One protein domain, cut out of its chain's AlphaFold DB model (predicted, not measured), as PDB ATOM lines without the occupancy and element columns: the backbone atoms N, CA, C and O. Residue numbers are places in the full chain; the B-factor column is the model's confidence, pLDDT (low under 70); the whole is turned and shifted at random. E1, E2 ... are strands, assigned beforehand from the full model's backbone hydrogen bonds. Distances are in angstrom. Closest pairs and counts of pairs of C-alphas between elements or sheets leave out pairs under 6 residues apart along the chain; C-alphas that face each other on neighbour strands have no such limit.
ATOM      1  N   HIS A 277     261.494 156.770 220.846       71.25
ATOM      2  CA  HIS A 277     262.882 156.366 220.587       71.25
ATOM      3  C   HIS A 277     263.196 154.957 221.116       71.25
ATOM      4  O   HIS A 277     262.604 154.507 222.094       71.25
ATOM      5  N   LEU A 278     264.154 154.275 220.484       74.94
ATOM      6  CA  LEU A 278     264.629 152.954 220.903       74.94
ATOM      7  C   LEU A 278     265.805 153.040 221.886       74.94
ATOM      8  O   LEU A 278     266.684 153.891 221.760       74.94
ATOM      9  N   PHE A 279     265.850 152.083 222.813       79.50
ATOM     10  CA  PHE A 279     266.916 151.904 223.808       79.50
ATOM     11  C   PHE A 279     267.483 150.497 223.716       79.50
ATOM     12  O   PHE A 279     266.837 149.614 223.161       79.50
ATOM     13  N   ILE A 280     268.654 150.257 224.296       82.12
ATOM     14  CA  ILE A 280     269.166 148.896 224.460       82.12
ATOM     15  C   ILE A 280     268.350 148.145 225.531       82.12
ATOM     16  O   ILE A 280     268.101 148.679 226.610       82.12
ATOM     17  N   ASN A 281     267.923 146.923 225.213       85.31
ATOM     18  CA  ASN A 281     267.241 145.994 226.124       85.31
ATOM     19  C   ASN A 281     268.183 144.835 226.483       85.31
ATOM     20  O   ASN A 281     268.403 144.538 227.654       85.31
ATOM     21  N   SER A 282     268.833 144.251 225.470       85.81
ATOM     22  CA  SER A 282     269.947 143.320 225.650       85.81
ATOM     23  C   SER A 282     271.234 143.900 225.049       85.81
ATOM     24  O   SER A 282     271.189 144.351 223.905       85.81
ATOM     25  N   PRO A 283     272.386 143.846 225.749       85.56
ATOM     26  CA  PRO A 283     272.513 143.540 227.173       85.56
ATOM     27  C   PRO A 283     271.763 144.546 228.058       85.56
ATOM     28  O   PRO A 283     271.589 145.700 227.670       85.56
ATOM     29  N   ALA A 284     271.344 144.100 229.247       82.69
ATOM     30  CA  ALA A 284     270.529 144.901 230.159       82.69
ATOM     31  C   ALA A 284     271.177 146.272 230.464       82.69
ATOM     32  O   ALA A 284     272.336 146.298 230.899       82.69
ATOM     33  N   PRO A 285     270.460 147.396 230.256       78.88
ATOM     34  CA  PRO A 285     270.983 148.733 230.515       78.88
ATOM     35  C   PRO A 285     271.188 148.994 232.012       78.88
ATOM     36  O   PRO A 285     270.643 148.310 232.882       78.88
ATOM     37  N   ILE A 286     271.950 150.044 232.318       75.94
ATOM     38  CA  ILE A 286     272.058 150.561 233.682       75.94
ATOM     39  C   ILE A 286     270.700 151.139 234.116       75.94
ATOM     40  O   ILE A 286     270.069 151.898 233.379       75.94
ATOM     41  N   ASN A 287     270.260 150.815 235.337       72.19
ATOM     42  CA  ASN A 287     269.060 151.407 235.936       72.19
ATOM     43  C   ASN A 287     269.136 152.950 235.862       72.19
ATOM     44  O   ASN A 287     270.054 153.544 236.422       72.19
ATOM     45  N   GLY A 288     268.170 153.594 235.196       66.88
ATOM     46  CA  GLY A 288     268.116 155.055 235.041       66.88
ATOM     47  C   GLY A 288     268.672 155.627 233.725       66.88
ATOM     48  O   GLY A 288     268.638 156.847 233.548       66.88
ATOM     49  N   THR A 289     269.154 154.801 232.782       63.66
ATOM     50  CA  THR A 289     269.442 155.262 231.402       63.66
ATOM     51  C   THR A 289     268.251 155.114 230.451       63.66
ATOM     52  O   THR A 289     268.121 155.900 229.516       63.66
ATOM     53  N   ALA A 290     267.340 154.173 230.713       58.28
ATOM     54  CA  ALA A 290     266.012 154.136 230.100       58.28
ATOM     55  C   ALA A 290     265.020 154.950 230.961       58.28
ATOM     56  O   ALA A 290     265.060 154.847 232.186       58.28
ATOM     57  N   VAL A 291     264.115 155.768 230.418       59.44
ATOM     58  CA  VAL A 291     263.848 156.123 229.009       59.44
ATOM     59  C   VAL A 291     264.165 157.616 228.827       59.44
ATOM     60  O   VAL A 291     263.576 158.455 229.506       59.44
ATOM     61  N   LYS A 292     265.117 157.960 227.951       61.59
ATOM     62  CA  LYS A 292     265.692 159.317 227.814       61.59
ATOM     63  C   LYS A 292     265.759 159.785 226.348       61.59
ATOM     64  O   LYS A 292     265.759 158.949 225.452       61.59
ATOM     65  N   PRO A 293     265.810 161.094 226.044       65.94
ATOM     66  CA  PRO A 293     266.111 161.556 224.683       65.94
ATOM     67  C   PRO A 293     267.502 161.074 224.205       65.94
ATOM     68  O   PRO A 293     268.271 160.519 224.995       65.94
ATOM     69  N   PRO A 294     267.872 161.295 222.929       71.12
ATOM     70  CA  PRO A 294     269.280 161.327 222.528       71.12
ATOM     71  C   PRO A 294     270.111 162.223 223.465       71.12
ATOM     72  O   PRO A 294     269.554 163.119 224.101       71.12
ATOM     73  N   LEU A 295     271.426 161.979 223.541       70.19
ATOM     74  CA  LEU A 295     272.350 162.830 224.306       70.19
ATOM     75  C   LEU A 295     272.192 164.300 223.898       70.19
ATOM     76  O   LEU A 295     271.944 164.601 222.725       70.19
ATOM     77  N   ASP A 296     272.345 165.206 224.858       72.00
ATOM     78  CA  ASP A 296     272.169 166.634 224.622       72.00
ATOM     79  C   ASP A 296     273.240 167.140 223.630       72.00
ATOM     80  O   ASP A 296     274.422 166.847 223.831       72.00
ATOM     81  N   PRO A 297     272.895 167.917 222.580       69.44
ATOM     82  CA  PRO A 297     273.865 168.397 221.587       69.44
ATOM     83  C   PRO A 297     275.031 169.221 222.160       69.44
ATOM     84  O   PRO A 297     276.082 169.324 221.525       69.44
ATOM     85  N   GLY A 320     285.004 135.734 224.739       78.94
ATOM     86  CA  GLY A 320     284.705 134.768 223.678       78.94
ATOM     87  C   GLY A 320     283.250 134.287 223.610       78.94
ATOM     88  O   GLY A 320     282.931 133.575 222.662       78.94
ATOM     89  N   SER A 321     282.375 134.662 224.553       87.50
ATOM     90  CA  SER A 321     280.941 134.338 224.472       87.50
ATOM     91  C   SER A 321     280.222 135.173 223.410       87.50
ATOM     92  O   SER A 321     280.593 136.321 223.153       87.50
ATOM     93  N   GLN A 322     279.175 134.593 222.820       90.94
ATOM     94  CA  GLN A 322     278.208 135.320 222.005       90.94
ATOM     95  C   GLN A 322     277.167 135.997 222.902       90.94
ATOM     96  O   GLN A 322     276.750 135.438 223.914       90.94
ATOM     97  N   GLN A 323     276.761 137.200 222.516       91.00
ATOM     98  CA  GLN A 323     275.823 138.070 223.209       91.00
ATOM     99  C   GLN A 323     274.796 138.611 222.205       91.00
ATOM    100  O   GLN A 323     275.091 138.765 221.016       91.00
ATOM    101  N   LEU A 324     273.586 138.896 222.686       90.69
ATOM    102  CA  LEU A 324     272.510 139.482 221.888       90.69
ATOM    103  C   LEU A 324     272.461 140.996 222.116       90.69
ATOM    104  O   LEU A 324     272.338 141.444 223.256       90.69
ATOM    105  N   LEU A 325     272.523 141.768 221.035       89.31
ATOM    106  CA  LEU A 325     272.079 143.156 220.989       89.31
ATOM    107  C   LEU A 325     270.607 143.176 220.551       89.31
ATOM    108  O   LEU A 325     270.290 142.790 219.422       89.31
ATOM    109  N   SER A 326     269.719 143.629 221.431       89.44
ATOM    110  CA  SER A 326     268.300 143.856 221.136       89.44
ATOM    111  C   SER A 326     267.824 145.168 221.751       89.44
ATOM    112  O   SER A 326     268.433 145.683 222.695       89.44
ATOM    113  N   PHE A 327     266.730 145.705 221.218       87.62
ATOM    114  CA  PHE A 327     266.210 147.015 221.595       87.62
ATOM    115  C   PHE A 327     264.884 146.919 222.352       87.62
ATOM    116  O   PHE A 327     264.113 145.977 222.164       87.62
ATOM    117  N   GLU A 328     264.629 147.898 223.215       84.75
ATOM    118  CA  GLU A 328     263.371 148.043 223.940       84.75
ATOM    119  C   GLU A 328     262.315 148.623 223.002       84.75
ATOM    120  O   GLU A 328     262.496 149.717 222.470       84.75
ATOM    121  N   LEU A 329     261.222 147.887 222.802       81.69
ATOM    122  CA  LEU A 329     260.164 148.202 221.840       81.69
ATOM    123  C   LEU A 329     259.018 149.008 222.471       81.69
ATOM    124  O   LEU A 329     258.180 149.548 221.748       81.69
ATOM    125  N   GLY A 330     258.995 149.112 223.800       73.19
ATOM    126  CA  GLY A 330     257.948 149.768 224.566       73.19
ATOM    127  C   GLY A 330     256.690 148.908 224.674       73.19
ATOM    128  O   GLY A 330     256.464 147.978 223.893       73.19
ATOM    129  N   ALA A 331     255.831 149.233 225.642       69.56
ATOM    130  CA  ALA A 331     254.555 148.544 225.820       69.56
ATOM    131  C   ALA A 331     253.748 148.580 224.508       69.56
ATOM    132  O   ALA A 331     253.485 149.655 223.963       69.56
ATOM    133  N   ASN A 332     253.389 147.399 223.995       66.81
ATOM    134  CA  ASN A 332     252.706 147.197 222.713       66.81
ATOM    135  C   ASN A 332     253.396 147.871 221.503       66.81
ATOM    136  O   ASN A 332     252.722 148.378 220.607       66.81
ATOM    137  N   GLY A 333     254.735 147.895 221.470       72.50
ATOM    138  CA  GLY A 333     255.495 148.402 220.322       72.50
ATOM    139  C   GLY A 333     255.430 149.925 220.169       72.50
ATOM    140  O   GLY A 333     255.352 150.443 219.054       72.50
ATOM    141  N   THR A 334     255.402 150.662 221.280       72.69
ATOM    142  CA  THR A 334     255.296 152.131 221.294       72.69
ATOM    143  C   THR A 334     256.542 152.854 220.765       72.69
ATOM    144  O   THR A 334     256.414 153.969 220.253       72.69
ATOM    145  N   ASN A 335     257.715 152.218 220.797       78.56
ATOM    146  CA  ASN A 335     258.998 152.820 220.432       78.56
ATOM    147  C   ASN A 335     259.254 152.737 218.909       78.56
ATOM    148  O   ASN A 335     260.125 152.012 218.431       78.56
ATOM    149  N   THR A 336     258.450 153.452 218.114       78.44
ATOM    150  CA  THR A 336     258.465 153.371 216.638       78.44
ATOM    151  C   THR A 336     259.516 154.240 215.929       78.44
ATOM    152  O   THR A 336     259.621 154.189 214.701       78.44
ATOM    153  N   ALA A 337     260.268 155.081 216.642       75.12
ATOM    154  CA  ALA A 337     261.210 156.031 216.053       75.12
ATOM    155  C   ALA A 337     262.585 155.395 215.794       75.12
ATOM    156  O   ALA A 337     263.497 155.460 216.619       75.12
ATOM    157  N   VAL A 338     262.718 154.785 214.613       74.69
ATOM    158  CA  VAL A 338     263.979 154.218 214.101       74.69
ATOM    159  C   VAL A 338     264.754 155.188 213.200       74.69
ATOM    160  O   VAL A 338     265.889 154.885 212.855       74.69
ATOM    161  N   HIS A 339     264.166 156.330 212.811       74.12
ATOM    162  CA  HIS A 339     264.778 157.375 211.968       74.12
ATOM    163  C   HIS A 339     265.365 156.873 210.634       74.12
ATOM    164  O   HIS A 339     266.335 157.421 210.116       74.12
ATOM    165  N   GLY A 340     264.764 155.824 210.071       70.88
ATOM    166  CA  GLY A 340     265.244 155.150 208.868       70.88
ATOM    167  C   GLY A 340     266.521 154.317 209.059       70.88
ATOM    168  O   GLY A 340     267.226 154.020 208.096       70.88
ATOM    169  N   GLY A 341     266.849 153.959 210.304       79.25
ATOM    170  CA  GLY A 341     268.018 153.156 210.637       79.25
ATOM    171  C   GLY A 341     269.289 153.981 210.810       79.25
ATOM    172  O   GLY A 341     269.297 155.042 211.435       79.25
ATOM    173  N   GLY A 342     270.397 153.453 210.294       83.75
ATOM    174  CA  GLY A 342     271.732 153.968 210.558       83.75
ATOM    175  C   GLY A 342     272.689 152.862 210.980       83.75
ATOM    176  O   GLY A 342     272.685 151.754 210.444       83.75
ATOM    177  N   SER A 343     273.619 153.183 211.873       84.44
ATOM    178  CA  SER A 343     274.792 152.346 212.140       84.44
ATOM    179  C   SER A 343     275.267 152.521 213.566       84.44
ATOM    180  O   SER A 343     275.349 153.650 214.045       84.44
ATOM    181  N   CYS A 344     275.598 151.411 214.220       86.94
ATOM    182  CA  CYS A 344     275.809 151.351 215.659       86.94
ATOM    183  C   CYS A 344     277.242 150.965 216.040       86.94
ATOM    184  O   CYS A 344     277.846 150.111 215.394       86.94
ATOM    185  N   GLN A 345     277.759 151.518 217.137       86.62
ATOM    186  CA  GLN A 345     279.011 151.072 217.755       86.62
ATOM    187  C   GLN A 345     278.794 150.616 219.193       86.62
ATOM    188  O   GLN A 345     278.076 151.265 219.953       86.62
ATOM    189  N   MET A 346     279.451 149.514 219.558       85.38
ATOM    190  CA  MET A 346     279.537 148.996 220.921       85.38
ATOM    191  C   MET A 346     280.976 149.136 221.412       85.38
ATOM    192  O   MET A 346     281.896 148.547 220.834       85.38
ATOM    193  N   ALA A 347     281.176 149.898 222.481       85.38
ATOM    194  CA  ALA A 347     282.484 150.144 223.074       85.38
ATOM    195  C   ALA A 347     282.490 149.798 224.564       85.38
ATOM    196  O   ALA A 347     281.464 149.895 225.236       85.38
ATOM    197  N   ILE A 348     283.656 149.412 225.082       84.31
ATOM    198  CA  ILE A 348     283.874 149.181 226.511       84.31
ATOM    199  C   ILE A 348     284.949 150.112 227.058       84.31
ATOM    200  O   ILE A 348     285.887 150.474 226.348       84.31
ATOM    201  N   THR A 349     284.864 150.441 228.340       81.75
ATOM    202  CA  THR A 349     285.973 151.048 229.076       81.75
ATOM    203  C   THR A 349     286.147 150.414 230.451       81.75
ATOM    204  O   THR A 349     285.205 149.880 231.033       81.75
ATOM    205  N   TYR A 350     287.383 150.469 230.941       77.19
ATOM    206  CA  TYR A 350     287.789 150.096 232.299       77.19
ATOM    207  C   TYR A 350     288.190 151.333 233.117       77.19
ATOM    208  O   TYR A 350     288.773 151.194 234.189       77.19
ATOM    209  N   GLU A 351     287.966 152.530 232.573       81.00
ATOM    210  CA  GLU A 351     288.200 153.786 233.272       81.00
ATOM    211  C   GLU A 351     287.112 154.009 234.331       81.00
ATOM    212  O   GLU A 351     285.943 153.678 234.117       81.00
ATOM    213  N   THR A 352     287.509 154.559 235.476       73.56
ATOM    214  CA  THR A 352     286.632 154.852 236.620       73.56
ATOM    215  C   THR A 352     286.619 156.339 236.974       73.56
ATOM    216  O   THR A 352     285.693 156.799 237.639       73.56
ATOM    217  N   ASP A 353     287.599 157.108 236.496       78.69
ATOM    218  CA  ASP A 353     287.646 158.563 236.627       78.69
ATOM    219  C   ASP A 353     286.590 159.231 235.724       78.69
ATOM    220  O   ASP A 353     286.645 159.159 234.492       78.69
ATOM    221  N   THR A 354     285.631 159.921 236.344       77.25
ATOM    222  CA  THR A 354     284.508 160.586 235.664       77.25
ATOM    223  C   THR A 354     284.923 161.721 234.728       77.25
ATOM    224  O   THR A 354     284.204 161.989 233.764       77.25
ATOM    225  N   ALA A 355     286.082 162.353 234.935       78.12
ATOM    226  CA  ALA A 355     286.632 163.326 233.996       78.12
ATOM    227  C   ALA A 355     287.242 162.623 232.773       78.12
ATOM    228  O   ALA A 355     286.974 163.014 231.635       78.12
ATOM    229  N   LYS A 356     287.997 161.533 232.977       79.50
ATOM    230  CA  LYS A 356     288.574 160.746 231.868       79.50
ATOM    231  C   LYS A 356     287.518 160.003 231.049       79.50
ATOM    232  O   LYS A 356     287.711 159.813 229.848       79.50
ATOM    233  N   LEU A 357     286.383 159.632 231.643       79.00
ATOM    234  CA  LEU A 357     285.250 159.023 230.935       79.00
ATOM    235  C   LEU A 357     284.633 159.937 229.859       79.00
ATOM    236  O   LEU A 357     284.047 159.423 228.903       79.00
ATOM    237  N   LYS A 358     284.820 161.265 229.952       81.31
ATOM    238  CA  LYS A 358     284.419 162.226 228.907       81.31
ATOM    239  C   LYS A 358     285.330 162.231 227.673       81.31
ATOM    240  O   LYS A 358     284.959 162.815 226.660       81.31
ATOM    241  N   ASN A 359     286.490 161.574 227.714       79.12
ATOM    242  CA  ASN A 359     287.365 161.428 226.552       79.12
ATOM    243  C   ASN A 359     286.954 160.187 225.720       79.12
ATOM    244  O   ASN A 359     287.014 159.072 226.245       79.12
ATOM    245  N   PRO A 360     286.593 160.321 224.426       77.56
ATOM    246  CA  PRO A 360     286.275 159.180 223.560       77.56
ATOM    247  C   PRO A 360     287.389 158.127 223.472       77.56
ATOM    248  O   PRO A 360     287.095 156.935 223.396       77.56
ATOM    249  N   SER A 361     288.662 158.526 223.573       79.12
ATOM    250  CA  SER A 361     289.805 157.601 223.579       79.12
ATOM    251  C   SER A 361     289.890 156.715 224.828       79.12
ATOM    252  O   SER A 361     290.630 155.729 224.820       79.12
ATOM    253  N   SER A 362     289.118 156.994 225.882       79.50
ATOM    254  CA  SER A 362     288.949 156.087 227.028       79.50
ATOM    255  C   SER A 362     288.087 154.864 226.681       79.50
ATOM    256  O   SER A 362     288.178 153.837 227.355       79.50
ATOM    257  N   TRP A 363     287.280 154.936 225.618       81.62
ATOM    258  CA  TRP A 363     286.327 153.908 225.195       81.62
ATOM    259  C   TRP A 363     286.853 153.129 223.991       81.62
ATOM    260  O   TRP A 363     287.288 153.724 223.009       81.62
ATOM    261  N   LYS A 364     286.809 151.793 224.043       82.31
ATOM    262  CA  LYS A 364     287.404 150.903 223.034       82.31
ATOM    263  C   LYS A 364     286.344 150.035 222.351       82.31
ATOM    264  O   LYS A 364     285.647 149.267 223.012       82.31
ATOM    265  N   VAL A 365     286.222 150.155 221.031       85.12
ATOM    266  CA  VAL A 365     285.181 149.522 220.205       85.12
ATOM    267  C   VAL A 365     285.378 148.012 220.117       85.12
ATOM    268  O   VAL A 365     286.337 147.534 219.508       85.12
ATOM    269  N   ILE A 366     284.434 147.252 220.672       84.25
ATOM    270  CA  ILE A 366     284.414 145.787 220.580       84.25
ATOM    271  C   ILE A 366     283.640 145.277 219.362       84.25
ATOM    272  O   ILE A 366     283.966 144.198 218.874       84.25
ATOM    273  N   TYR A 367     282.649 146.032 218.871       86.38
ATOM    274  CA  TYR A 367     281.824 145.657 217.720       86.38
ATOM    275  C   TYR A 367     281.239 146.890 217.010       86.38
ATOM    276  O   TYR A 367     280.847 147.854 217.672       86.38
ATOM    277  N   SER A 368     281.150 146.852 215.675       88.88
ATOM    278  CA  SER A 368     280.464 147.866 214.855       88.88
ATOM    279  C   SER A 368     279.430 147.236 213.917       88.88
ATOM    280  O   SER A 368     279.689 146.205 213.299       88.88
ATOM    281  N   ILE A 369     278.288 147.893 213.752       88.56
ATOM    282  CA  ILE A 369     277.217 147.511 212.829       88.56
ATOM    283  C   ILE A 369     277.080 148.626 211.797       88.56
ATOM    284  O   ILE A 369     276.733 149.757 212.138       88.56
ATOM    285  N   GLU A 370     277.396 148.311 210.546       86.81
ATOM    286  CA  GLU A 370     277.531 149.259 209.448       86.81
ATOM    287  C   GLU A 370     276.305 149.209 208.517       86.81
ATOM    288  O   GLU A 370     276.322 148.543 207.483       86.81
ATOM    289  N   GLY A 371     275.226 149.885 208.912       83.00
ATOM    290  CA  GLY A 371     273.919 149.890 208.240       83.00
ATOM    291  C   GLY A 371     272.849 149.070 208.975       83.00
ATOM    292  O   GLY A 371     273.169 148.236 209.823       83.00
ATOM    293  N   GLY A 372     271.572 149.351 208.696       83.00
ATOM    294  CA  GLY A 372     270.416 148.606 209.218       83.00
ATOM    295  C   GLY A 372     270.192 148.644 210.739       83.00
ATOM    296  O   GLY A 372     269.384 147.876 211.264       83.00
ATOM    297  N   CYS A 373     270.902 149.497 211.484       86.50
ATOM    298  CA  CYS A 373     270.812 149.557 212.943       86.50
ATOM    299  C   CYS A 373     270.125 150.856 213.401       86.50
ATOM    300  O   CYS A 373     270.650 151.930 213.106       86.50
ATOM    301  N   PRO A 374     268.987 150.803 214.125       84.50
ATOM    302  CA  PRO A 374     268.296 149.616 214.655       84.50
ATOM    303  C   PRO A 374     267.268 148.977 213.692       84.50
ATOM    304  O   PRO A 374     266.616 148.006 214.064       84.50
ATOM    305  N   SER A 375     267.078 149.512 212.483       86.06
ATOM    306  CA  SER A 375     266.072 149.060 211.505       86.06
ATOM    307  C   SER A 375     266.528 149.341 210.067       86.06
ATOM    308  O   SER A 375     267.465 150.113 209.864       86.06
ATOM    309  N   ASP A 376     265.843 148.750 209.087       82.44
ATOM    310  CA  ASP A 376     265.991 149.027 207.649       82.44
ATOM    311  C   ASP A 376     264.798 149.812 207.065       82.44
ATOM    312  O   ASP A 376     264.688 149.952 205.850       82.44
ATOM    313  N   ALA A 377     263.887 150.322 207.901       78.62
ATOM    314  CA  ALA A 377     262.741 151.110 207.445       78.62
ATOM    315  C   ALA A 377     263.167 152.375 206.676       78.62
ATOM    316  O   ALA A 377     264.228 152.934 206.928       78.62
ATOM    317  N   GLN A 378     262.298 152.914 205.813       70.75
ATOM    318  CA  GLN A 378     262.533 154.195 205.116       70.75
ATOM    319  C   GLN A 378     262.236 155.443 205.984       70.75
ATOM    320  O   GLN A 378     262.299 156.578 205.515       70.75
ATOM    321  N   GLY A 379     261.874 155.249 207.253       71.44
ATOM    322  CA  GLY A 379     261.446 156.308 208.163       71.44
ATOM    323  C   GLY A 379     261.196 155.756 209.562       71.44
ATOM    324  O   GLY A 379     261.969 154.937 210.043       71.44
ATOM    325  N   ASN A 380     260.119 156.184 210.220       77.38
ATOM    326  CA  ASN A 380     259.665 155.584 211.479       77.38
ATOM    327  C   ASN A 380     258.668 154.447 211.210       77.38
ATOM    328  O   ASN A 380     257.932 154.502 210.227       77.38
ATOM    329  N   LEU A 381     258.634 153.444 212.091       75.62
ATOM    330  CA  LEU A 381     257.817 152.239 211.927       75.62
ATOM    331  C   LEU A 381     256.319 152.570 211.961       75.62
ATOM    332  O   LEU A 381     255.845 153.248 212.879       75.62
ATOM    333  N   ASP A 382     255.569 152.073 210.980       65.44
ATOM    334  CA  ASP A 382     254.142 152.349 210.820       65.44
ATOM    335  C   ASP A 382     253.252 151.109 211.048       65.44
ATOM    336  O   ASP A 382     253.699 150.052 211.495       65.44
ATOM    337  N   GLY A 383     251.944 151.266 210.819       57.25
ATOM    338  CA  GLY A 383     250.959 150.180 210.859       57.25
ATOM    339  C   GLY A 383     250.620 149.623 212.249       57.25
ATOM    340  O   GLY A 383     249.503 149.821 212.723       57.25
ATOM    341  N   VAL A 384     251.556 148.897 212.869       56.91
ATOM    342  CA  VAL A 384     251.278 147.887 213.918       56.91
ATOM    343  C   VAL A 384     252.056 148.115 215.226       56.91
ATOM    344  O   VAL A 384     251.736 147.507 216.241       56.91
ATOM    345  N   GLY A 385     253.042 149.018 215.226       67.31
ATOM    346  CA  GLY A 385     253.976 149.211 216.342       67.31
ATOM    347  C   GLY A 385     255.303 148.474 216.133       67.31
ATOM    348  O   GLY A 385     255.453 147.667 215.215       67.31
ATOM    349  N   ALA A 386     256.295 148.790 216.961       78.19
ATOM    350  CA  ALA A 386     257.628 148.211 216.881       78.19
ATOM    351  C   ALA A 386     257.621 146.722 217.275       78.19
ATOM    352  O   ALA A 386     257.246 146.367 218.392       78.19
ATOM    353  N   LYS A 387     258.078 145.860 216.360       84.88
ATOM    354  CA  LYS A 387     258.260 144.411 216.551       84.88
ATOM    355  C   LYS A 387     259.700 143.990 216.222       84.88
ATOM    356  O   LYS A 387     260.335 144.668 215.411       84.88
ATOM    357  N   PRO A 388     260.224 142.882 216.782       85.38
ATOM    358  CA  PRO A 388     261.480 142.300 216.316       85.38
ATOM    359  C   PRO A 388     261.367 141.858 214.852       85.38
ATOM    360  O   PRO A 388     260.301 141.416 214.423       85.38
ATOM    361  N   CYS A 389     262.463 141.931 214.101       84.56
ATOM    362  CA  CYS A 389     262.537 141.319 212.777       84.56
ATOM    363  C   CYS A 389     262.506 139.788 212.863       84.56
ATOM    364  O   CYS A 389     263.185 139.193 213.702       84.56
ATOM    365  N   GLY A 390     261.739 139.163 211.965       75.62
ATOM    366  CA  GLY A 390     261.769 137.720 211.721       75.62
ATOM    367  C   GLY A 390     262.926 137.299 210.807       75.62
ATOM    368  O   GLY A 390     263.994 137.914 210.796       75.62
ATOM    369  N   ASN A 391     262.702 136.266 209.993       59.38
ATOM    370  CA  ASN A 391     263.724 135.628 209.151       59.38
ATOM    371  C   ASN A 391     264.061 136.401 207.849       59.38
ATOM    372  O   ASN A 391     264.226 135.794 206.794       59.38
ATOM    373  N   GLY A 392     264.201 137.727 207.935       54.06
ATOM    374  CA  GLY A 392     264.698 138.591 206.857       54.06
ATOM    375  C   GLY A 392     263.639 139.405 206.101       54.06
ATOM    376  O   GLY A 392     262.469 139.046 206.033       54.06
ATOM    377  N   ASN A 393     264.098 140.521 205.528       53.75
ATOM    378  CA  ASN A 393     263.439 141.369 204.524       53.75
ATOM    379  C   ASN A 393     262.057 141.977 204.852       53.75
ATOM    380  O   ASN A 393     261.408 142.532 203.966       53.75
ATOM    381  N   GLU A 394     261.634 141.998 206.118       65.62
ATOM    382  CA  GLU A 394     260.611 142.950 206.570       65.62
ATOM    383  C   GLU A 394     261.236 144.356 206.717       65.62
ATOM    384  O   GLU A 394     262.148 144.514 207.526       65.62
ATOM    385  N   PRO A 395     260.768 145.406 206.011       61.78
ATOM    386  CA  PRO A 395     261.311 146.758 206.194       61.78
ATOM    387  C   PRO A 395     260.827 147.410 207.500       61.78
ATOM    388  O   PRO A 395     261.517 148.243 208.077       61.78
ATOM    389  N   ASN A 396     259.648 147.023 207.995       78.38
ATOM    390  CA  ASN A 396     259.002 147.608 209.172       78.38
ATOM    391  C   ASN A 396     259.166 146.729 210.424       78.38
ATOM    392  O   ASN A 396     258.195 146.236 211.003       78.38
ATOM    393  N   CYS A 397     260.414 146.530 210.842       83.38
ATOM    394  CA  CYS A 397     260.769 145.810 212.064       83.38
ATOM    395  C   CYS A 397     262.060 146.360 212.692       83.38
ATOM    396  O   CYS A 397     262.770 147.175 212.099       83.38
ATOM    397  N   VAL A 398     262.360 145.923 213.914       87.25
ATOM    398  CA  VAL A 398     263.574 146.271 214.661       87.25
ATOM    399  C   VAL A 398     264.549 145.093 214.632       87.25
ATOM    400  O   VAL A 398     264.233 143.996 215.099       87.25
ATOM    401  N   ASN A 399     265.740 145.317 214.076       88.31
ATOM    402  CA  ASN A 399     266.778 144.300 213.945       88.31
ATOM    403  C   ASN A 399     267.339 143.884 215.311       88.31
ATOM    404  O   ASN A 399     267.443 144.684 216.241       88.31
ATOM    405  N   GLN A 400     267.775 142.629 215.400       89.06
ATOM    406  CA  GLN A 400     268.583 142.118 216.505       89.06
ATOM    407  C   GLN A 400     269.925 141.634 215.960       89.06
ATOM    408  O   GLN A 400     269.985 141.052 214.876       89.06
ATOM    409  N   PHE A 401     271.004 141.855 216.708       87.88
ATOM    410  CA  PHE A 401     272.363 141.551 216.258       87.88
ATOM    411  C   PHE A 401     273.069 140.629 217.250       87.88
ATOM    412  O   PHE A 401     272.924 140.767 218.462       87.88
ATOM    413  N   LYS A 402     273.863 139.685 216.743       89.88
ATOM    414  CA  LYS A 402     274.668 138.769 217.560       89.88
ATOM    415  C   LYS A 402     276.128 139.194 217.481       89.88
ATOM    416  O   LYS A 402     276.699 139.221 216.395       89.88
ATOM    417  N   PHE A 403     276.728 139.508 218.624       87.94
ATOM    418  CA  PHE A 403     278.121 139.946 218.720       87.94
ATOM    419  C   PHE A 403     278.897 139.053 219.687       87.94
ATOM    420  O   PHE A 403     278.326 138.494 220.619       87.94
ATOM    421  N   ASN A 404     280.204 138.903 219.476       86.44
ATOM    422  CA  ASN A 404     281.050 138.077 220.338       86.44
ATOM    423  C   ASN A 404     281.971 138.976 221.170       86.44
ATOM    424  O   ASN A 404     282.645 139.847 220.618       86.44
ATOM    425  N   ILE A 405     282.064 138.735 222.480       82.94
ATOM    426  CA  ILE A 405     283.031 139.432 223.339       82.94
ATOM    427  C   ILE A 405     284.454 139.040 222.897       82.94
ATOM    428  O   ILE A 405     284.762 137.845 222.872       82.94
ATOM    429  N   PRO A 406     285.358 139.984 222.567       80.44
ATOM    430  CA  PRO A 406     286.703 139.632 222.116       80.44
ATOM    431  C   PRO A 406     287.477 138.830 223.173       80.44
ATOM    432  O   PRO A 406     287.528 139.214 224.336       80.44
ATOM    433  N   LYS A 407     288.156 137.743 222.779       75.88
ATOM    434  CA  LYS A 407     288.923 136.888 223.718       75.88
ATOM    435  C   LYS A 407     290.074 137.609 224.451       75.88
ATOM    436  O   LYS A 407     290.615 137.055 225.397       75.88
ATOM    437  N   GLY A 408     290.454 138.809 224.003       68.81
ATOM    438  CA  GLY A 408     291.506 139.642 224.598       68.81
ATOM    439  C   GLY A 408     291.021 140.749 225.544       68.81
ATOM    440  O   GLY A 408     291.834 141.586 225.929       68.81
ATOM    441  N   VAL A 409     289.729 140.811 225.896       73.62
ATOM    442  CA  VAL A 409     289.256 141.747 226.934       73.62
ATOM    443  C   VAL A 409     289.777 141.334 228.318       73.62
ATOM    444  O   VAL A 409     289.984 140.150 228.585       73.62
ATOM    445  N   LYS A 410     289.984 142.297 229.225       71.12
ATOM    446  CA  LYS A 410     290.373 142.004 230.614       71.12
ATOM    447  C   LYS A 410     289.177 141.413 231.367       71.12
ATOM    448  O   LYS A 410     288.074 141.951 231.267       71.12
ATOM    449  N   ASN A 411     289.406 140.375 232.175       71.00
ATOM    450  CA  ASN A 411     288.401 139.839 233.098       71.00
ATOM    451  C   ASN A 411     288.298 140.724 234.357       71.00
ATOM    452  O   ASN A 411     288.878 140.417 235.398       71.00
ATOM    453  N   ALA A 412     287.641 141.872 234.205       67.81
ATOM    454  CA  ALA A 412     287.427 142.890 235.229       67.81
ATOM    455  C   ALA A 412     286.119 143.643 234.934       67.81
ATOM    456  O   ALA A 412     285.562 143.515 233.840       67.81
ATOM    457  N   HIS A 413     285.633 144.438 235.886       73.19
ATOM    458  CA  HIS A 413     284.456 145.278 235.672       73.19
ATOM    459  C   HIS A 413     284.724 146.362 234.618       73.19
ATOM    460  O   HIS A 413     285.781 146.990 234.608       73.19
ATOM    461  N   ALA A 414     283.769 146.529 233.703       72.44
ATOM    462  CA  ALA A 414     283.851 147.425 232.559       72.44
ATOM    463  C   ALA A 414     282.482 148.054 232.290       72.44
ATOM    464  O   ALA A 414     281.452 147.393 232.436       72.44
ATOM    465  N   ILE A 415     282.479 149.309 231.851       78.06
ATOM    466  CA  ILE A 415     281.279 150.012 231.396       78.06
ATOM    467  C   ILE A 415     281.136 149.744 229.898       78.06
ATOM    468  O   ILE A 415     282.120 149.861 229.164       78.06
ATOM    469  N   MET A 416     279.936 149.397 229.432       75.12
ATOM    470  CA  MET A 416     279.635 149.230 228.008       75.12
ATOM    471  C   MET A 416     278.736 150.371 227.528       75.12
ATOM    472  O   MET A 416     277.693 150.626 228.124       75.12
ATOM    473  N   ALA A 417     279.130 151.029 226.440       68.94
ATOM    474  CA  ALA A 417     278.342 152.045 225.754       68.94
ATOM    475  C   ALA A 417     277.892 151.544 224.375       68.94
ATOM    476  O   ALA A 417     278.633 150.849 223.673       68.94
ATOM    477  N   TRP A 418     276.682 151.943 223.985       64.75
ATOM    478  CA  TRP A 418     276.117 151.771 222.647       64.75
ATOM    479  C   TRP A 418     275.802 153.151 222.054       64.75
ATOM    480  O   TRP A 418     275.382 154.050 222.781       64.75
ATOM    481  N   THR A 419     276.052 153.337 220.755       58.56
ATOM    482  CA  THR A 419     275.988 154.644 220.067       58.56
ATOM    483  C   THR A 419     275.584 154.513 218.588       58.56
ATOM    484  O   THR A 419     275.750 153.429 218.031       58.56
ATOM    485  N   ILE A 420     275.116 155.598 217.937       53.03
ATOM    486  CA  ILE A 420     274.762 155.689 216.495       53.03
ATOM    487  C   ILE A 420     275.472 156.900 215.829       53.03
ATOM    488  O   ILE A 420     275.417 157.987 216.392       53.03
ATOM    489  N   HIS A 421     276.172 156.737 214.681       51.69
ATOM    490  CA  HIS A 421     277.379 157.565 214.358       51.69
ATOM    491  C   HIS A 421     277.929 157.546 212.886       51.69
ATOM    492  O   HIS A 421     277.318 156.827 212.099       51.69
ATOM    493  N   ARG A 422     279.035 158.296 212.501       42.03
ATOM    494  CA  ARG A 422     279.606 158.456 211.089       42.03
ATOM    495  C   ARG A 422     281.205 158.520 210.831       42.03
ATOM    496  O   ARG A 422     281.775 159.228 211.640       42.03
ATOM    497  N   TRP A 423     282.114 158.025 209.883       37.59
ATOM    498  CA  TRP A 423     282.512 156.934 208.839       37.59
ATOM    499  C   TRP A 423     284.098 156.721 208.821       37.59
ATOM    500  O   TRP A 423     284.784 157.557 209.396       37.59
ATOM    501  N   LYS A 424     284.673 155.665 208.165       37.28
ATOM    502  CA  LYS A 424     286.088 155.081 208.056       37.28
ATOM    503  C   LYS A 424     287.315 156.025 207.853       37.28
ATOM    504  O   LYS A 424     287.108 157.133 207.383       37.28
ATOM    505  N   TRP A 425     288.607 155.699 208.129       30.45
ATOM    506  CA  TRP A 425     289.401 154.434 208.334       30.45
ATOM    507  C   TRP A 425     290.409 154.520 209.558       30.45
ATOM    508  O   TRP A 425     290.413 155.540 210.241       30.45
ATOM    509  N   LEU A 426     291.306 153.579 209.973       27.52
ATOM    510  CA  LEU A 426     291.819 152.285 209.437       27.52
ATOM    511  C   LEU A 426     292.196 151.172 210.497       27.52
ATOM    512  O   LEU A 426     291.301 150.405 210.847       27.52
ATOM    513  N   ARG A 427     293.476 150.984 210.940       27.52
ATOM    514  CA  ARG A 427     294.038 149.682 211.460       27.52
ATOM    515  C   ARG A 427     294.665 149.621 212.886       27.52
ATOM    516  O   ARG A 427     295.010 150.634 213.478       27.52
ATOM    517  N   ASP A 428     294.835 148.372 213.350       33.97
ATOM    518  CA  ASP A 428     295.714 147.811 214.406       33.97
ATOM    519  C   ASP A 428     295.628 148.335 215.855       33.97
ATOM    520  O   ASP A 428     296.598 148.743 216.488       33.97
ATOM    521  N   GLY A 429     294.438 148.155 216.433       51.12
ATOM    522  CA  GLY A 429     294.186 148.130 217.875       51.12
ATOM    523  C   GLY A 429     292.766 147.630 218.169       51.12
ATOM    524  O   GLY A 429     292.027 147.283 217.244       51.12
ATOM    525  N   ILE A 430     292.345 147.638 219.439       58.78
ATOM    526  CA  ILE A 430     290.919 147.851 219.742       58.78
ATOM    527  C   ILE A 430     290.748 149.374 219.703       58.78
ATOM    528  O   ILE A 430     291.345 150.042 220.550       58.78
ATOM    529  N   PRO A 431     290.074 149.947 218.693       71.69
ATOM    530  CA  PRO A 431     290.178 151.373 218.436       71.69
ATOM    531  C   PRO A 431     289.244 152.190 219.319       71.69
ATOM    532  O   PRO A 431     288.316 151.663 219.929       71.69
ATOM    533  N   ASP A 432     289.493 153.491 219.342       78.19
ATOM    534  CA  ASP A 432     288.705 154.464 220.089       78.19
ATOM    535  C   ASP A 432     287.266 154.552 219.560       78.19
ATOM    536  O   ASP A 432     287.028 154.445 218.352       78.19
ATOM    537  N   MET A 433     286.311 154.758 220.467       77.44
ATOM    538  CA  MET A 433     284.910 155.001 220.124       77.44
ATOM    539  C   MET A 433     284.788 156.298 219.324       77.44
ATOM    540  O   MET A 433     285.292 157.340 219.745       77.44
ATOM    541  N   PHE A 434     284.097 156.259 218.185       79.75
ATOM    542  CA  PHE A 434     283.744 157.500 217.505       79.75
ATOM    543  C   PHE A 434     282.661 158.243 218.296       79.75
ATOM    544  O   PHE A 434     281.785 157.620 218.889       79.75
ATOM    545  N   VAL A 435     282.708 159.574 218.253       70.88
ATOM    546  CA  VAL A 435     281.652 160.477 218.724       70.88
ATOM    547  C   VAL A 435     281.419 161.536 217.649       70.88
ATOM    548  O   VAL A 435     282.384 161.995 217.042       70.88
ATOM    549  N   GLY A 436     280.170 161.946 217.430       71.50
ATOM    550  CA  GLY A 436     279.812 163.080 216.572       71.50
ATOM    551  C   GLY A 436     278.573 163.808 217.096       71.50
ATOM    552  O   GLY A 436     277.885 163.291 217.970       71.50
ATOM    553  N   ASN A 437     278.290 164.998 216.563       68.94
ATOM    554  CA  ASN A 437     277.181 165.886 216.963       68.94
ATOM    555  C   ASN A 437     277.181 166.386 218.430       68.94
ATOM    556  O   ASN A 437     276.180 166.959 218.853       68.94
ATOM    557  N   LEU A 438     278.257 166.195 219.208       71.31
ATOM    558  CA  LEU A 438     278.344 166.633 220.613       71.31
ATOM    559  C   LEU A 438     279.382 167.749 220.771       71.31
ATOM    560  O   LEU A 438     280.586 167.484 220.779       71.31
ATOM    561  N   ALA A 439     278.913 168.990 220.918       71.94
ATOM    562  CA  ALA A 439     279.733 170.196 220.780       71.94
ATOM    563  C   ALA A 439     280.899 170.295 221.783       71.94
ATOM    564  O   ALA A 439     281.976 170.758 221.412       71.94
ATOM    565  N   SER A 440     280.733 169.825 223.027       68.31
ATOM    566  CA  SER A 440     281.817 169.784 224.022       68.31
ATOM    567  C   SER A 440     282.810 168.629 223.831       68.31
ATOM    568  O   SER A 440     283.730 168.493 224.636       68.31
ATOM    569  N   VAL A 441     282.611 167.761 222.832       63.28
ATOM    570  CA  VAL A 441     283.452 166.580 222.573       63.28
ATOM    571  C   VAL A 441     284.180 166.700 221.233       63.28
ATOM    572  O   VAL A 441     285.376 166.421 221.174       63.28
ATOM    573  N   ASN A 442     283.496 167.121 220.162       70.25
ATOM    574  CA  ASN A 442     284.115 167.525 218.895       70.25
ATOM    575  C   ASN A 442     283.141 168.305 217.989       70.25
ATOM    576  O   ASN A 442     281.948 168.411 218.254       70.25
ATOM    577  N   GLN A 443     283.669 168.822 216.878       70.44
ATOM    578  CA  GLN A 443     282.925 169.586 215.871       70.44
ATOM    579  C   GLN A 443     282.528 168.742 214.642       70.44
ATOM    580  O   GLN A 443     282.359 169.294 213.561       70.44
ATOM    581  N   CYS A 444     282.394 167.414 214.772       71.44
ATOM    582  CA  CYS A 444     282.110 166.520 213.645       71.44
ATOM    583  C   CYS A 444     280.592 166.315 213.434       71.44
ATOM    584  O   CYS A 444     279.970 165.576 214.212       71.44
ATOM    585  N   PRO A 445     279.969 166.913 212.396       70.00
ATOM    586  CA  PRO A 445     278.559 166.705 212.091       70.00
ATOM    587  C   PRO A 445     278.330 165.399 211.323       70.00
ATOM    588  O   PRO A 445     279.089 165.017 210.427       70.00
ATOM    589  N   THR A 446     277.214 164.736 211.607       64.81
ATOM    590  CA  THR A 446     276.742 163.595 210.823       64.81
ATOM    591  C   THR A 446     275.746 164.053 209.755       64.81
ATOM    592  O   THR A 446     274.639 164.463 210.096       64.81
ATOM    593  N   LYS A 447     276.080 163.926 208.465       64.00
ATOM    594  CA  LYS A 447     275.127 164.197 207.370       64.00
ATOM    595  C   LYS A 447     273.909 163.258 207.446       64.00
ATOM    596  O   LYS A 447     274.053 162.100 207.840       64.00
ATOM    597  N   GLU A 448     272.729 163.760 207.093       66.88
ATOM    598  CA  GLU A 448     271.467 163.003 207.058       66.88
ATOM    599  C   GLU A 448     271.372 162.045 205.851       66.88
ATOM    600  O   GLU A 448     272.155 162.136 204.904       66.88
ATOM    601  N   SER A 449     270.394 161.129 205.884       67.38
ATOM    602  CA  SER A 449     270.033 160.218 204.777       67.38
ATOM    603  C   SER A 449     271.168 159.329 204.240       67.38
ATOM    604  O   SER A 449     271.173 158.951 203.067       67.38
ATOM    605  N   ILE A 450     272.130 158.976 205.101       72.81
ATOM    606  CA  ILE A 450     273.236 158.052 204.807       72.81
ATOM    607  C   ILE A 450     273.440 157.035 205.944       72.81
ATOM    608  O   ILE A 450     273.420 157.374 207.131       72.81
ATOM    609  N   ASN A 451     273.687 155.777 205.587       76.56
ATOM    610  CA  ASN A 451     274.213 154.753 206.490       76.56
ATOM    611  C   ASN A 451     275.712 154.947 206.722       76.56
ATOM    612  O   ASN A 451     276.369 155.741 206.040       76.56
ATOM    613  N   LEU A 452     276.280 154.165 207.644       73.44
ATOM    614  CA  LEU A 452     277.691 154.254 207.957       73.44
ATOM    615  C   LEU A 452     278.513 152.984 208.041       73.44
ATOM    616  O   LEU A 452     278.146 152.003 208.652       73.44
ATOM    617  N   LYS A 453     279.747 153.133 207.581       76.81
ATOM    618  CA  LYS A 453     280.907 152.279 207.743       76.81
ATOM    619  C   LYS A 453     281.991 153.025 208.563       76.81
ATOM    620  O   LYS A 453     282.612 153.920 208.015       76.81
ATOM    621  N   PHE A 454     282.164 152.740 209.865       76.50
ATOM    622  CA  PHE A 454     282.800 153.574 210.938       76.50
ATOM    623  C   PHE A 454     284.284 153.954 210.788       76.50
ATOM    624  O   PHE A 454     284.995 153.142 210.207       76.50
ATOM    625  N   PRO A 455     284.777 155.082 211.391       73.62
ATOM    626  CA  PRO A 455     286.174 155.556 211.316       73.62
ATOM    627  C   PRO A 455     287.153 154.429 211.580       73.62
ATOM    628  O   PRO A 455     287.851 153.944 210.700       73.62
ATOM    629  N   LYS A 456     287.108 153.903 212.794       73.56
ATOM    630  CA  LYS A 456     287.876 152.741 213.190       73.56
ATOM    631  C   LYS A 456     286.835 151.746 213.702       73.56
ATOM    632  O   LYS A 456     286.429 151.840 214.857       73.56
ATOM    633  N   PRO A 457     286.314 150.844 212.847       72.69
ATOM    634  CA  PRO A 457     285.191 149.971 213.206       72.69
ATOM    635  C   PRO A 457     285.609 148.836 214.158       72.69
ATOM    636  O   PRO A 457     284.766 148.104 214.670       72.69
ATOM    637  N   GLY A 458     286.915 148.668 214.373       73.25
ATOM    638  CA  GLY A 458     287.494 147.549 215.098       73.25
ATOM    639  C   GLY A 458     287.618 146.290 214.244       73.25
ATOM    640  O   GLY A 458     287.321 146.274 213.050       73.25
ATOM    641  N   LYS A 459     288.096 145.218 214.881       75.69
ATOM    642  CA  LYS A 459     288.290 143.903 214.251       75.69
ATOM    643  C   LYS A 459     286.973 143.179 213.946       75.69
ATOM    644  O   LYS A 459     286.939 142.325 213.065       75.69
ATOM    645  N   TYR A 460     285.916 143.490 214.691       79.06
ATOM    646  CA  TYR A 460     284.616 142.840 214.585       79.06
ATOM    647  C   TYR A 460     283.611 143.869 214.077       79.06
ATOM    648  O   TYR A 460     283.208 144.768 214.811       79.06
ATOM    649  N   ALA A 461     283.235 143.751 212.809       82.62
ATOM    650  CA  ALA A 461     282.261 144.626 212.182       82.62
ATOM    651  C   ALA A 461     281.354 143.825 211.245       82.62
ATOM    652  O   ALA A 461     281.793 142.842 210.647       82.62
ATOM    653  N   THR A 462     280.102 144.250 211.117       83.88
ATOM    654  CA  THR A 462     279.118 143.640 210.216       83.88
ATOM    655  C   THR A 462     278.435 144.737 209.421       83.88
ATOM    656  O   THR A 462     277.839 145.630 210.012       83.88
ATOM    657  N   THR A 463     278.518 144.680 208.094       82.12
ATOM    658  CA  THR A 463     277.901 145.663 207.196       82.12
ATOM    659  C   THR A 463     276.563 145.133 206.690       82.12
ATOM    660  O   THR A 463     276.523 144.043 206.125       82.12
ATOM    661  N   LYS A 464     275.477 145.887 206.894       75.56
ATOM    662  CA  LYS A 464     274.123 145.550 206.432       75.56
ATOM    663  C   LYS A 464     273.583 146.675 205.548       75.56
ATOM    664  O   LYS A 464     272.989 147.636 206.026       75.56
ATOM    665  N   THR A 465     273.831 146.557 204.248       68.81
ATOM    666  CA  THR A 465     273.295 147.461 203.214       68.81
ATOM    667  C   THR A 465     272.088 146.881 202.481       68.81
ATOM    668  O   THR A 465     271.352 147.625 201.846       68.81
ATOM    669  N   GLU A 466     271.872 145.568 202.555       66.06
ATOM    670  CA  GLU A 466     270.726 144.896 201.941       66.06
ATOM    671  C   GLU A 466     269.432 145.216 202.707       66.06
ATOM    672  O   GLU A 466     269.394 145.137 203.936       66.06
ATOM    673  N   GLY A 467     268.393 145.628 201.976       63.34
ATOM    674  CA  GLY A 467     267.112 146.096 202.520       63.34
ATOM    675  C   GLY A 467     267.097 147.552 203.012       63.34
ATOM    676  O   GLY A 467     266.019 148.120 203.154       63.34
ATOM    677  N   SER A 468     268.256 148.179 203.236       70.00
ATOM    678  CA  SER A 468     268.340 149.513 203.844       70.00
ATOM    679  C   SER A 468     268.196 150.655 202.815       70.00
ATOM    680  O   SER A 468     268.801 150.588 201.744       70.00
ATOM    681  N   PRO A 469     267.463 151.747 203.120       67.94
ATOM    682  CA  PRO A 469     267.163 152.830 202.170       67.94
ATOM    683  C   PRO A 469     268.336 153.776 201.873       67.94
ATOM    684  O   PRO A 469     268.230 154.602 200.965       67.94
ATOM    685  N   TYR A 470     269.418 153.732 202.661       76.38
ATOM    686  CA  TYR A 470     270.441 154.783 202.673       76.38
ATOM    687  C   TYR A 470     271.846 154.282 202.282       76.38
ATOM    688  O   TYR A 470     272.313 153.269 202.814       76.38
ATOM    689  N   PRO A 471     272.580 155.010 201.414       78.94
ATOM    690  CA  PRO A 471     273.935 154.647 201.001       78.94
ATOM    691  C   PRO A 471     274.976 154.934 202.095       78.94
ATOM    692  O   PRO A 471     274.749 155.711 203.018       78.94
ATOM    693  N   LEU A 472     276.141 154.298 201.989       77.69
ATOM    694  CA  LEU A 472     277.109 154.113 203.075       77.69
ATOM    695  C   LEU A 472     278.301 155.106 202.977       77.69
ATOM    696  O   LEU A 472     279.307 154.766 202.354       77.69
ATOM    697  N   ALA A 473     278.261 156.300 203.599       72.88
ATOM    698  CA  ALA A 473     279.185 157.422 203.272       72.88
ATOM    699  C   ALA A 473     279.855 158.185 204.456       72.88
ATOM    700  O   ALA A 473     279.283 158.247 205.537       72.88
ATOM    701  N   LEU A 474     281.060 158.758 204.226       71.31
ATOM    702  CA  LEU A 474     281.648 159.983 204.847       71.31
ATOM    703  C   LEU A 474     281.116 160.558 206.201       71.31
ATOM    704  O   LEU A 474     279.943 160.938 206.187       71.31
ATOM    705  N   PRO A 475     281.867 160.849 207.300       68.94
ATOM    706  CA  PRO A 475     281.591 162.109 207.982       68.94
ATOM    707  C   PRO A 475     282.280 163.241 207.197       68.94
ATOM    708  O   PRO A 475     283.335 163.047 206.591       68.94
ATOM    709  N   THR A 476     281.714 164.439 207.190       62.34
ATOM    710  CA  THR A 476     282.277 165.558 206.421       62.34
ATOM    711  C   THR A 476     282.249 166.819 207.268       62.34
ATOM    712  O   THR A 476     281.196 167.434 207.415       62.34
ATOM    713  N   GLY A 477     283.397 167.179 207.844       63.50
ATOM    714  CA  GLY A 477     283.566 168.349 208.709       63.50
ATOM    715  C   GLY A 477     284.903 168.333 209.459       63.50
ATOM    716  O   GLY A 477     285.641 167.346 209.416       63.50
ATOM    717  N   GLN A 478     285.218 169.431 210.150       61.59
ATOM    718  CA  GLN A 478     286.395 169.515 211.023       61.59
ATOM    719  C   GLN A 478     286.260 168.591 212.245       61.59
ATOM    720  O   GLN A 478     285.165 168.245 212.681       61.59
ATOM    721  N   GLY A 479     287.390 168.151 212.803       63.34
ATOM    722  CA  GLY A 479     287.423 167.307 214.006       63.34
ATOM    723  C   GLY A 479     286.951 165.856 213.822       63.34
ATOM    724  O   GLY A 479     287.058 165.064 214.756       63.34
TER     725      GLY A 479
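This is residues 277 to 297 and 320 to 479 of the 606 residues of the protein "Lytic polysaccharide monooxygenase" of Zasmidium cellare ATCC 36951 (UniProt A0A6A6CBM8). There is little regular structure: long loops surround two small sheets, loosely face to face with strands crossed, E1-E2-E5 antiparallel and E6-E3-E4-E7 mixed. Of 181 printed residues, 37 lie in seven named strands, E1 to E7 in chain order; the class is all strand, with no named helix. It is compact, with a radius of gyration of the C-alphas of 15.9 A and spans of 45 by 35 by 30 A.

E1, residues 279 to 282, begins at C-alpha (266.916, 151.904, 223.808). E2 is 322 to 328, 19.6 A long; E3 344 to 349; E4 364 to 370; E5 401 to 404; E6 415 to 420, 17.2 A; E7 461 to 463, ending at (277.901, 145.663, 207.196).

Antiparallel E2 has N 328 2.8 A from O 279 of E1 and N 323 2.8 A from O 403 of E5. E3 and E4 form a hairpin, N 344 to O 369 2.9 A. E6 is antiparallel to E3, N 345 to O 419 2.9 A; E7 is parallel to E4, N 370 to O 462 2.8 A. Between sheets, C-alphas 367 and 403 are the closest of E4 and E5, 6.9 A.

The cut, residues 298 to 319, spans 35.4 A. The link E6 to E7 is long, 40 residues. Fifty residues are under pLDDT 70, among them 417 to 430.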